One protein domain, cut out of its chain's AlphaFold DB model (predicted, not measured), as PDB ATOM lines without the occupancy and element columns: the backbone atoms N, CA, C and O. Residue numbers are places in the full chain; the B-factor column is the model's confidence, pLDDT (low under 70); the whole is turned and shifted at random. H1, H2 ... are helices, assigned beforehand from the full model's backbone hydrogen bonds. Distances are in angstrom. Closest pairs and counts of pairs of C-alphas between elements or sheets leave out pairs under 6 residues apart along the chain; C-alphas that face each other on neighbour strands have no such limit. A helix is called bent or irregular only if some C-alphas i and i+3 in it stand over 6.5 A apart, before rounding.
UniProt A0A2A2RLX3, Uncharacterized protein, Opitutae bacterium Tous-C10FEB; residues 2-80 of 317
ATOM      1  N   SER A   2     -28.092 -30.662  21.176       87.31
ATOM      2  CA  SER A   2     -26.773 -31.052  20.691       87.31
ATOM      3  C   SER A   2     -25.995 -29.789  20.352       87.31
ATOM      4  O   SER A   2     -26.562 -28.834  19.824       87.31
ATOM      5  N   HIS A   3     -24.705 -29.777  20.679       88.44
ATOM      6  CA  HIS A   3     -23.833 -28.669  20.302       88.44
ATOM      7  C   HIS A   3     -23.839 -28.497  18.786       88.44
ATOM      8  O   HIS A   3     -23.841 -29.487  18.055       88.44
ATOM      9  N   ASN A   4     -23.848 -27.240  18.340       87.31
ATOM     10  CA  ASN A   4     -23.775 -26.849  16.931       87.31
ATOM     11  C   ASN A   4     -24.887 -27.452  16.045       87.31
ATOM     12  O   ASN A   4     -24.712 -27.581  14.839       87.31
ATOM     13  N   ASN A   5     -26.031 -27.828  16.630       90.50
ATOM     14  CA  ASN A   5     -27.197 -28.300  15.888       90.50
ATOM     15  C   ASN A   5     -28.443 -27.472  16.258       90.50
ATOM     16  O   ASN A   5     -29.096 -27.785  17.265       90.50
ATOM     17  N   PRO A   6     -28.803 -26.458  15.445       89.62
ATOM     18  CA  PRO A   6     -29.929 -25.570  15.732       89.62
ATOM     19  C   PRO A   6     -31.285 -26.290  15.701       89.62
ATOM     20  O   PRO A   6     -32.213 -25.859  16.378       89.62
ATOM     21  N   ALA A   7     -31.394 -27.443  15.025       92.38
ATOM     22  CA  ALA A   7     -32.606 -28.265  15.039       92.38
ATOM     23  C   ALA A   7     -32.872 -28.917  16.411       92.38
ATOM     24  O   ALA A   7     -33.906 -29.546  16.626       92.38
ATOM     25  N   THR A   8     -31.951 -28.790  17.374       94.94
ATOM     26  CA  THR A   8     -32.137 -29.293  18.735       94.94
ATOM     27  C   THR A   8     -32.022 -28.181  19.771       94.94
ATOM     28  O   THR A   8     -30.956 -27.622  19.986       94.94
ATOM     29  N   PHE A   9     -33.104 -27.922  20.503       96.38
ATOM     30  CA  PHE A   9     -33.181 -26.782  21.423       96.38
ATOM     31  C   PHE A   9     -33.851 -27.158  22.754       96.38
ATOM     32  O   PHE A   9     -34.645 -28.107  22.799       96.38
ATOM     33  N   PRO A  10     -33.513 -26.506  23.880       96.88
ATOM     34  CA  PRO A  10     -34.333 -26.564  25.087       96.88
ATOM     35  C   PRO A  10     -35.655 -25.819  24.846       96.88
ATOM     36  O   PRO A  10     -35.718 -24.907  24.030       96.88
ATOM     37  N   ARG A  11     -36.724 -26.225  25.531       96.75
ATOM     38  CA  ARG A  11     -38.055 -25.617  25.399       96.75
ATOM     39  C   ARG A  11     -38.770 -25.687  26.746       96.75
ATOM     40  O   ARG A  11     -38.687 -26.729  27.399       96.75
ATOM     41  N   ILE A  12     -39.447 -24.613  27.142       96.25
ATOM     42  CA  ILE A  12     -40.391 -24.628  28.270       96.25
ATOM     43  C   ILE A  12     -41.716 -25.275  27.854       96.25
ATOM     44  O   ILE A  12     -42.003 -25.412  26.663       96.25
ATOM     45  N   ALA A  13     -42.483 -25.744  28.835       96.62
ATOM     46  CA  ALA A  13     -43.815 -26.290  28.600       96.62
ATOM     47  C   ALA A  13     -44.826 -25.159  28.358       96.62
ATOM     48  O   ALA A  13     -44.689 -24.089  28.946       96.62
ATOM     49  N   ASP A  14     -45.842 -25.418  27.535       96.94
ATOM     50  CA  ASP A  14     -47.014 -24.546  27.419       96.94
ATOM     51  C   ASP A  14     -48.113 -25.028  28.359       96.94
ATOM     52  O   ASP A  14     -48.239 -26.223  28.648       96.94
ATOM     53  N   VAL A  15     -48.944 -24.092  28.801       97.19
ATOM     54  CA  VAL A  15     -50.137 -24.401  29.581       97.19
ATOM     55  C   VAL A  15     -51.269 -24.746  28.617       97.19
ATOM     56  O   VAL A  15     -51.711 -23.893  27.855       97.19
ATOM     57  N   LEU A  16     -51.748 -25.993  28.655       97.56
ATOM     58  CA  LEU A  16     -52.835 -26.441  27.776       97.56
ATOM     59  C   LEU A  16     -54.226 -26.073  28.304       97.56
ATOM     60  O   LEU A  16     -55.135 -25.861  27.512       97.56
ATOM     61  N   GLY A  17     -54.415 -26.009  29.622       97.62
ATOM     62  CA  GLY A  17     -55.712 -25.754  30.249       97.62
ATOM     63  C   GLY A  17     -55.782 -26.307  31.669       97.62
ATOM     64  O   GLY A  17     -54.755 -26.637  32.264       97.62
ATOM     65  N   PHE A  18     -56.995 -26.410  32.201       98.44
ATOM     66  CA  PHE A  18     -57.283 -26.952  33.526       98.44
ATOM     67  C   PHE A  18     -58.187 -28.193  33.435       98.44
ATOM     68  O   PHE A  18     -59.046 -28.293  32.562       98.44
ATOM     69  N   PHE A  19     -57.990 -29.139  34.351       98.12
ATOM     70  CA  PHE A  19     -58.848 -30.305  34.565       98.12
ATOM     71  C   PHE A  19     -58.901 -30.618  36.068       98.12
ATOM     72  O   PHE A  19     -58.010 -30.221  36.826       98.12
ATOM     73  N   ARG A  20     -59.953 -31.305  36.514       97.88
ATOM     74  CA  ARG A  20     -60.161 -31.670  37.926       97.88
ATOM     75  C   ARG A  20     -59.365 -32.917  38.305       97.88
ATOM     76  O   ARG A  20     -58.991 -33.701  37.440       97.88
ATOM     77  N   ALA A  21     -59.114 -33.125  39.596       97.75
ATOM     78  CA  ALA A  21     -58.248 -34.207  40.073       97.75
ATOM     79  C   ALA A  21     -58.700 -35.598  39.589       97.75
ATOM     80  O   ALA A  21     -57.871 -36.437  39.241       97.75
ATOM     81  N   GLU A  22     -60.010 -35.809  39.487       98.06
ATOM     82  CA  GLU A  22     -60.623 -37.067  39.063       98.06
ATOM     83  C   GLU A  22     -60.327 -37.388  37.586       98.06
ATOM     84  O   GLU A  22     -60.325 -38.548  37.191       98.06
ATOM     85  N   GLN A  23     -60.018 -36.368  36.778       98.31
ATOM     86  CA  GLN A  23     -59.737 -36.482  35.343       98.31
ATOM     87  C   GLN A  23     -58.253 -36.757  35.035       98.31
ATOM     88  O   GLN A  23     -57.882 -36.935  33.873       98.31
ATOM     89  N   LEU A  24     -57.380 -36.786  36.051       98.12
ATOM     90  CA  LEU A  24     -55.925 -36.871  35.880       98.12
ATOM     91  C   LEU A  24     -55.486 -38.057  35.021       98.12
ATOM     92  O   LEU A  24     -54.628 -37.913  34.149       98.12
ATOM     93  N   VAL A  25     -56.063 -39.231  35.273       98.44
ATOM     94  CA  VAL A  25     -55.672 -40.462  34.582       98.44
ATOM     95  C   VAL A  25     -56.028 -40.391  33.097       98.44
ATOM     96  O   VAL A  25     -55.217 -40.793  32.260       98.44
ATOM     97  N   ASP A  26     -57.193 -39.844  32.759       98.56
ATOM     98  CA  ASP A  26     -57.654 -39.745  31.374       98.56
ATOM     99  C   ASP A  26     -56.847 -38.709  30.590       98.56
ATOM    100  O   ASP A  26     -56.371 -39.007  29.491       98.56
ATOM    101  N   VAL A  27     -56.562 -37.544  31.188       98.56
ATOM    102  CA  VAL A  27     -55.678 -36.539  30.572       98.56
ATOM    103  C   VAL A  27     -54.266 -37.091  30.377       98.56
ATOM    104  O   VAL A  27     -53.684 -36.927  29.304       98.56
ATOM    105  N   ALA A  28     -53.703 -37.786  31.370       98.50
ATOM    106  CA  ALA A  28     -52.367 -38.369  31.253       98.50
ATOM    107  C   ALA A  28     -52.292 -39.404  30.116       98.50
ATOM    108  O   ALA A  28     -51.366 -39.363  29.301       98.50
ATOM    109  N   LYS A  29     -53.287 -40.298  30.007       98.69
ATOM    110  CA  LYS A  29     -53.396 -41.257  28.893       98.69
ATOM    111  C   LYS A  29     -53.534 -40.546  27.546       98.69
ATOM    112  O   LYS A  29     -52.875 -40.939  26.579       98.69
ATOM    113  N   ALA A  30     -54.344 -39.495  27.477       98.69
ATOM    114  CA  ALA A  30     -54.537 -38.708  26.267       98.69
ATOM    115  C   ALA A  30     -53.235 -38.033  25.804       98.69
ATOM    116  O   ALA A  30     -52.847 -38.198  24.651       98.69
ATOM    117  N   VAL A  31     -52.490 -37.381  26.706       98.44
ATOM    118  CA  VAL A  31     -51.162 -36.798  26.418       98.44
ATOM    119  C   VAL A  31     -50.182 -37.861  25.918       98.44
ATOM    120  O   VAL A  31     -49.500 -37.656  24.911       98.44
ATOM    121  N   LEU A  32     -50.105 -39.007  26.605       98.44
ATOM    122  CA  LEU A  32     -49.182 -40.086  26.248       98.44
ATOM    123  C   LEU A  32     -49.494 -40.677  24.874       98.44
ATOM    124  O   LEU A  32     -48.574 -40.908  24.089       98.44
ATOM    125  N   THR A  33     -50.769 -40.913  24.567       98.50
ATOM    126  CA  THR A  33     -51.177 -41.478  23.275       98.50
ATOM    127  C   THR A  33     -51.071 -40.449  22.146       98.50
ATOM    128  O   THR A  33     -50.577 -40.798  21.076       98.50
ATOM    129  N   ALA A  34     -51.414 -39.176  22.387       98.19
ATOM    130  CA  ALA A  34     -51.218 -38.085  21.425       98.19
ATOM    131  C   ALA A  34     -49.753 -37.961  21.007       98.19
ATOM    132  O   ALA A  34     -49.428 -37.938  19.817       98.19
ATOM    133  N   TYR A  35     -48.855 -37.974  21.993       98.00
ATOM    134  CA  TYR A  35     -47.420 -38.041  21.750       98.00
ATOM    135  C   TYR A  35     -47.018 -39.327  21.017       98.00
ATOM    136  O   TYR A  35     -46.213 -39.275  20.086       98.00
ATOM    137  N   ARG A  36     -47.566 -40.481  21.427       97.75
ATOM    138  CA  ARG A  36     -47.198 -41.783  20.862       97.75
ATOM    139  C   ARG A  36     -47.405 -41.819  19.351       97.75
ATOM    140  O   ARG A  36     -46.500 -42.295  18.664       97.75
ATOM    141  N   ASP A  37     -48.554 -41.326  18.901       97.25
ATOM    142  CA  ASP A  37     -49.029 -41.441  17.519       97.25
ATOM    143  C   ASP A  37     -48.503 -40.318  16.614       97.25
ATOM    144  O   ASP A  37     -48.472 -40.474  15.398       97.25
ATOM    145  N   SER A  38     -48.054 -39.203  17.200       95.75
ATOM    146  CA  SER A  38     -47.646 -38.007  16.444       95.75
ATOM    147  C   SER A  38     -46.147 -37.712  16.479       95.75
ATOM    148  O   SER A  38     -45.688 -36.821  15.769       95.75
ATOM    149  N   GLY A  39     -45.382 -38.397  17.333       94.12
ATOM    150  CA  GLY A  39     -43.944 -38.168  17.478       94.12
ATOM    151  C   GLY A  39     -43.107 -38.825  16.388       94.12
ATOM    152  O   GLY A  39     -43.383 -39.952  15.983       94.12
ATOM    153  N   ASP A  40     -42.034 -38.148  15.974       94.62
ATOM    154  CA  ASP A  40     -41.058 -38.699  15.033       94.62
ATOM    155  C   ASP A  40     -40.372 -39.944  15.622       94.62
ATOM    156  O   ASP A  40     -39.701 -39.898  16.659       94.62
ATOM    157  N   ARG A  41     -40.564 -41.088  14.958       95.69
ATOM    158  CA  ARG A  41     -39.957 -42.378  15.322       95.69
ATOM    159  C   ARG A  41     -38.724 -42.717  14.493       95.69
ATOM    160  O   ARG A  41     -38.029 -43.672  14.826       95.69
ATOM    161  N   THR A  42     -38.444 -41.936  13.455       96.50
ATOM    162  CA  THR A  42     -37.314 -42.132  12.543       96.50
ATOM    163  C   THR A  42     -36.058 -41.444  13.071       96.50
ATOM    164  O   THR A  42     -34.989 -42.053  13.109       96.50
ATOM    165  N   ASN A  43     -36.178 -40.211  13.577       95.25
ATOM    166  CA  ASN A  43     -35.058 -39.458  14.127       95.25
ATOM    167  C   ASN A  43     -35.171 -39.284  15.645       95.25
ATOM    168  O   ASN A  43     -35.841 -38.395  16.175       95.25
ATOM    169  N   ARG A  44     -34.385 -40.072  16.386       94.69
ATOM    170  CA  ARG A  44     -34.348 -40.015  17.856       94.69
ATOM    171  C   ARG A  44     -34.005 -38.626  18.422       94.69
ATOM    172  O   ARG A  44     -34.430 -38.314  19.535       94.69
ATOM    173  N   LYS A  45     -33.246 -37.787  17.703       93.81
ATOM    174  CA  LYS A  45     -32.904 -36.424  18.163       93.81
ATOM    175  C   LYS A  45     -34.096 -35.462  18.085       93.81
ATOM    176  O   LYS A  45     -34.092 -34.464  18.803       93.81
ATOM    177  N   HIS A  46     -35.098 -35.792  17.274       95.81
ATOM    178  CA  HIS A  46     -36.340 -35.044  17.070       95.81
ATOM    179  C   HIS A  46     -37.558 -35.694  17.755       95.81
ATOM    180  O   HIS A  46     -38.588 -35.072  17.960       95.81
ATOM    181  N   ALA A  47     -37.410 -36.909  18.282       96.50
ATOM    182  CA  ALA A  47     -38.516 -37.694  18.831       96.50
ATOM    183  C   ALA A  47     -39.235 -37.129  20.076       96.50
ATOM    184  O   ALA A  47     -40.244 -37.686  20.485       96.50
ATOM    185  N   ARG A  48     -38.735 -36.090  20.761       97.69
ATOM    186  CA  ARG A  48     -39.341 -35.600  22.024       97.69
ATOM    187  C   ARG A  48     -40.589 -34.749  21.767       97.69
ATOM    188  O   ARG A  48     -40.568 -33.889  20.899       97.69
ATOM    189  N   LEU A  49     -41.598 -34.857  22.640       97.81
ATOM    190  CA  LEU A  49     -42.863 -34.100  22.560       97.81
ATOM    191  C   LEU A  49     -42.696 -32.592  22.281       97.81
ATOM    192  O   LEU A  49     -43.457 -32.019  21.511       97.81
ATOM    193  N   LYS A  50     -41.672 -31.951  22.855       97.56
ATOM    194  CA  LYS A  50     -41.390 -30.523  22.631       97.56
ATOM    195  C   LYS A  50     -41.251 -30.130  21.151       97.56
ATOM    196  O   LYS A  50     -41.506 -28.975  20.840       97.56
ATOM    197  N   TYR A  51     -40.820 -31.044  20.277       97.62
ATOM    198  CA  TYR A  51     -40.666 -30.775  18.846       97.62
ATOM    199  C   TYR A  51     -42.022 -30.779  18.143       97.62
ATOM    200  O   TYR A  51     -42.326 -29.831  17.434       97.62
ATOM    201  N   ILE A  52     -42.890 -31.743  18.474       96.62
ATOM    202  CA  ILE A  52     -44.282 -31.774  17.999       96.62
ATOM    203  C   ILE A  52     -44.989 -30.464  18.352       96.62
ATOM    204  O   ILE A  52     -45.608 -29.844  17.497       96.62
ATOM    205  N   ILE A  53     -44.871 -30.024  19.609       97.56
ATOM    206  CA  ILE A  53     -45.524 -28.791  20.063       97.56
ATOM    207  C   ILE A  53     -44.901 -27.557  19.394       97.56
ATOM    208  O   ILE A  53     -45.620 -26.625  19.053       97.56
ATOM    209  N   ALA A  54     -43.582 -27.534  19.183       96.69
ATOM    210  CA  ALA A  54     -42.924 -26.429  18.487       96.69
ATOM    211  C   ALA A  54     -43.366 -26.299  17.018       96.69
ATOM    212  O   ALA A  54     -43.423 -25.185  16.510       96.69
ATOM    213  N   GLU A  55     -43.678 -27.411  16.355       96.44
ATOM    214  CA  GLU A  55     -44.020 -27.441  14.928       96.44
ATOM    215  C   GLU A  55     -45.516 -27.308  14.665       96.44
ATOM    216  O   GLU A  55     -45.922 -26.624  13.732       96.44
ATOM    217  N   ARG A  56     -46.342 -27.972  15.481       97.38
ATOM    218  CA  ARG A  56     -47.801 -28.025  15.297       97.38
ATOM    219  C   ARG A  56     -48.560 -27.052  16.195       97.38
ATOM    220  O   ARG A  56     -49.731 -26.791  15.952       97.38
ATOM    221  N   GLY A  57     -47.905 -26.512  17.221       97.81
ATOM    222  CA  GLY A  57     -48.498 -25.588  18.182       97.81
ATOM    223  C   GLY A  57     -49.167 -26.272  19.378       97.81
ATOM    224  O   GLY A  57     -49.556 -27.444  19.341       97.81
ATOM    225  N   ALA A  58     -49.301 -25.510  20.465       97.56
ATOM    226  CA  ALA A  58     -49.921 -25.971  21.706       97.56
ATOM    227  C   ALA A  58     -51.432 -26.206  21.553       97.56
ATOM    228  O   ALA A  58     -51.944 -27.176  22.106       97.56
ATOM    229  N   ASP A  59     -52.125 -25.387  20.757       97.88
ATOM    230  CA  ASP A  59     -53.570 -25.524  20.523       97.88
ATOM    231  C   ASP A  59     -53.911 -26.811  19.771       97.88
ATOM    232  O   ASP A  59     -54.851 -27.520  20.133       97.88
ATOM    233  N   TRP A  60     -53.098 -27.167  18.773       98.38
ATOM    234  CA  TRP A  60     -53.230 -28.446  18.083       98.38
ATOM    235  C   TRP A  60     -53.057 -29.615  19.060       98.38
ATOM    236  O   TRP A  60     -53.869 -30.539  19.088       98.38
ATOM    237  N   PHE A  61     -52.036 -29.557  19.920       98.38
ATOM    238  CA  PHE A  61     -51.804 -30.621  20.896       98.38
ATOM    239  C   PHE A  61     -52.907 -30.683  21.964       98.38
ATOM    240  O   PHE A  61     -53.309 -31.772  22.367       98.38
ATOM    241  N   ARG A  62     -53.450 -29.534  22.386       98.44
ATOM    242  CA  ARG A  62     -54.633 -29.466  23.252       98.44
ATOM    243  C   ARG A  62     -55.822 -30.178  22.609       98.44
ATOM    244  O   ARG A  62     -56.464 -30.976  23.284       98.44
ATOM    245  N   HIS A  63     -56.088 -29.931  21.326       98.44
ATOM    246  CA  HIS A  63     -57.182 -30.585  20.606       98.44
ATOM    247  C   HIS A  63     -57.040 -32.114  20.603       98.44
ATOM    248  O   HIS A  63     -57.997 -32.813  20.926       98.44
ATOM    249  N   GLU A  64     -55.841 -32.633  20.317       98.50
ATOM    250  CA  GLU A  64     -55.555 -34.074  20.382       98.50
ATOM    251  C   GLU A  64     -55.822 -34.658  21.773       98.50
ATOM    252  O   GLU A  64     -56.413 -35.731  21.903       98.50
ATOM    253  N   VAL A  65     -55.393 -33.950  22.822       98.62
ATOM    254  CA  VAL A  65     -55.610 -34.375  24.209       98.62
ATOM    255  C   VAL A  65     -57.103 -34.410  24.535       98.62
ATOM    256  O   VAL A  65     -57.584 -35.414  25.052       98.62
ATOM    257  N   GLU A  66     -57.852 -33.363  24.200       98.62
ATOM    258  CA  GLU A  66     -59.297 -33.284  24.457       98.62
ATOM    259  C   GLU A  66     -60.083 -34.364  23.702       98.62
ATOM    260  O   GLU A  66     -60.956 -35.013  24.281       98.62
ATOM    261  N   ALA A  67     -59.751 -34.602  22.429       98.56
ATOM    262  CA  ALA A  67     -60.399 -35.625  21.612       98.56
ATOM    263  C   ALA A  67     -60.221 -37.032  22.203       98.56
ATOM    264  O   ALA A  67     -61.161 -37.823  22.227       98.56
ATOM    265  N   ARG A  68     -59.026 -37.336  22.722       98.56
ATOM    266  CA  ARG A  68     -58.699 -38.643  23.317       98.56
ATOM    267  C   ARG A  68     -59.211 -38.795  24.746       98.56
ATOM    268  O   ARG A  68     -59.542 -39.904  25.147       98.56
ATOM    269  N   ALA A  69     -59.247 -37.706  25.512       98.06
ATOM    270  CA  ALA A  69     -59.773 -37.697  26.874       98.06
ATOM    271  C   ALA A  69     -61.311 -37.740  26.904       98.06
ATOM    272  O   ALA A  69     -61.891 -38.148  27.905       98.06
ATOM    273  N   GLY A  70     -61.975 -37.333  25.815       98.12
ATOM    274  CA  GLY A  70     -63.436 -37.331  25.704       98.12
ATOM    275  C   GLY A  70     -64.109 -36.116  26.350       98.12
ATOM    276  O   GLY A  70     -65.324 -36.116  26.536       98.12
ATOM    277  N   PHE A  71     -63.349 -35.075  26.695       98.31
ATOM    278  CA  PHE A  71     -63.871 -33.827  27.255       98.31
ATOM    279  C   PHE A  71     -62.951 -32.641  26.944       98.31
ATOM    280  O   PHE A  71     -61.785 -32.799  26.586       98.31
ATOM    281  N   LYS A  72     -63.491 -31.428  27.094       98.44
ATOM    282  CA  LYS A  72     -62.752 -30.173  26.921       98.44
ATOM    283  C   LYS A  72     -62.019 -29.784  28.198       98.44
ATOM    284  O   LYS A  72     -62.589 -29.878  29.283       98.44
ATOM    285  N   LEU A  73     -60.781 -29.308  28.064       98.31
ATOM    286  CA  LEU A  73     -60.071 -28.702  29.187       98.31
ATOM    287  C   LEU A  73     -60.701 -27.339  29.490       98.31
ATOM    288  O   LEU A  73     -61.020 -26.575  28.576       98.31
ATOM    289  N   GLU A  74     -60.842 -27.012  30.768       98.31
ATOM    290  CA  GLU A  74     -61.251 -25.680  31.210       98.31
ATOM    291  C   GLU A  74     -60.129 -24.655  30.910       98.31
ATOM    292  O   GLU A  74     -58.969 -25.033  30.681       98.31
ATOM    293  N   PRO A  75     -60.422 -23.342  30.900       97.94
ATOM    294  CA  PRO A  75     -59.387 -22.313  30.866       97.94
ATOM    295  C   PRO A  75     -58.366 -22.492  31.994       97.94
ATOM    296  O   PRO A  75     -58.706 -22.891  33.109       97.94
ATOM    297  N   ALA A  76     -57.099 -22.189  31.705       97.25
ATOM    298  CA  ALA A  76     -56.044 -22.259  32.704       97.25
ATOM    299  C   ALA A  76     -56.363 -21.342  33.893       97.25
ATOM    300  O   ALA A  76     -56.720 -20.176  33.720       97.25
ATOM    301  N   ARG A  77     -56.199 -21.865  35.108       96.94
ATOM    302  CA  ARG A  77     -56.287 -21.058  36.328       96.94
ATOM    303  C   ARG A  77     -54.986 -20.286  36.519       96.94
ATOM    304  O   ARG A  77     -53.921 -20.800  36.187       96.94
ATOM    305  N   ALA A  78     -55.068 -19.072  37.058       96.38
ATOM    306  CA  ALA A  78     -53.885 -18.268  37.342       96.38
ATOM    307  C   ALA A  78     -53.000 -18.956  38.394       96.38
ATOM    308  O   ALA A  78     -53.491 -19.432  39.417       96.38
ATOM    309  N   PHE A  79     -51.697 -18.995  38.139       95.62
ATOM    310  CA  PHE A  79     -50.688 -19.483  39.074       95.62
ATOM    311  C   PHE A  79     -49.389 -18.703  38.878       95.62
ATOM    312  O   PHE A  79     -49.141 -18.136  37.812       95.62
ATOM    313  N   HIS A  80     -48.547 -18.697  39.904       94.06
ATOM    314  CA  HIS A  80     -47.234 -18.073  39.857       94.06
ATOM    315  C   HIS A  80     -46.233 -18.899  40.669       94.06
ATOM    316  O   HIS A  80     -46.579 -19.448  41.714       94.06
TER     317      HIS A  80
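This is residues 2 to 80 of the 317 residues of an uncharacterized protein of Opitutae bacterium Tous-C10FEB (UniProt A0A2A2RLX3). One long helix, H1, is crossed over its middle part by a second helix, H3, while a short helix, H2, sits near the far end of H1 and turns at once into H3. A long stretch with no named element, residues 2 to 20, runs most of the length of the domain before it reaches H1, and residues 70 to 80 form a closing tail of the printed part after H3. The printed part has 79 residues, with three named helices in the order H1, H2, H3 and no named strand; the class is all helix, though the helices hold 38 of the 79 residues, under half. The whole is only just compact, close to loose, with a radius of gyration of the C-alphas of 13.9 A, and the C-alphas span 43 by 30 by 18 A.

H1, residues 21 to 38, is the longest helix. H3, residues 58 to 69, touches H1 with 16 pairs of C-alphas within 8 A, the closest being those of Ala 30 and Val 65, 4.9 A apart. H1 touches H3 with residues 26 to 34 alone. The two run opposite ways at a steep tilt of 65 degrees, with their centres 9.3 A apart. H2, residues 49 to 56, only just touches H1, with 3 pairs of C-alphas within 8 A. The closest C-alphas there are those of Tyr 35 and Leu 49, 6.1 A apart, and H1 takes part with residues 35 to 38 alone. Their lines stand at 71 degrees, only just about perpendicular. H2 and H3 are close but not clearly touching; their closest C-alphas, those of Ile 53 and Phe 61, are 6.6 A apart. They run opposite ways at a steep tilt of 67 degrees. In H2 and H3 every backbone O i to N i+4 pair is within hydrogen-bond range; in H1 12 of 14 are.

H1 begins at C-alpha 21, at (-58.248, -34.207, 40.073), and measures 26.2 A from first to last C-alpha. It is irregular: C-alphas 22 and 25 are 7.5 A apart, and its line is a rough one. H2 measures 10.7 A and begins at C-alpha 49, at (-42.863, -34.100, 22.560). H3 measures 16.2 A and ends at C-alpha 69, at (-59.773, -37.697, 26.874).

The C-alphas of Asn 4 and Glu 22, 44.2 A apart, are the two farthest apart. The printed part, residues 2 to 80, has no cut. The link from H1 to H2 is short, with 10 residues, and that from H2 to H3 is tight, with 1 residue. The mean pLDDT of the printed part is 96.7, and no printed residue is under 70.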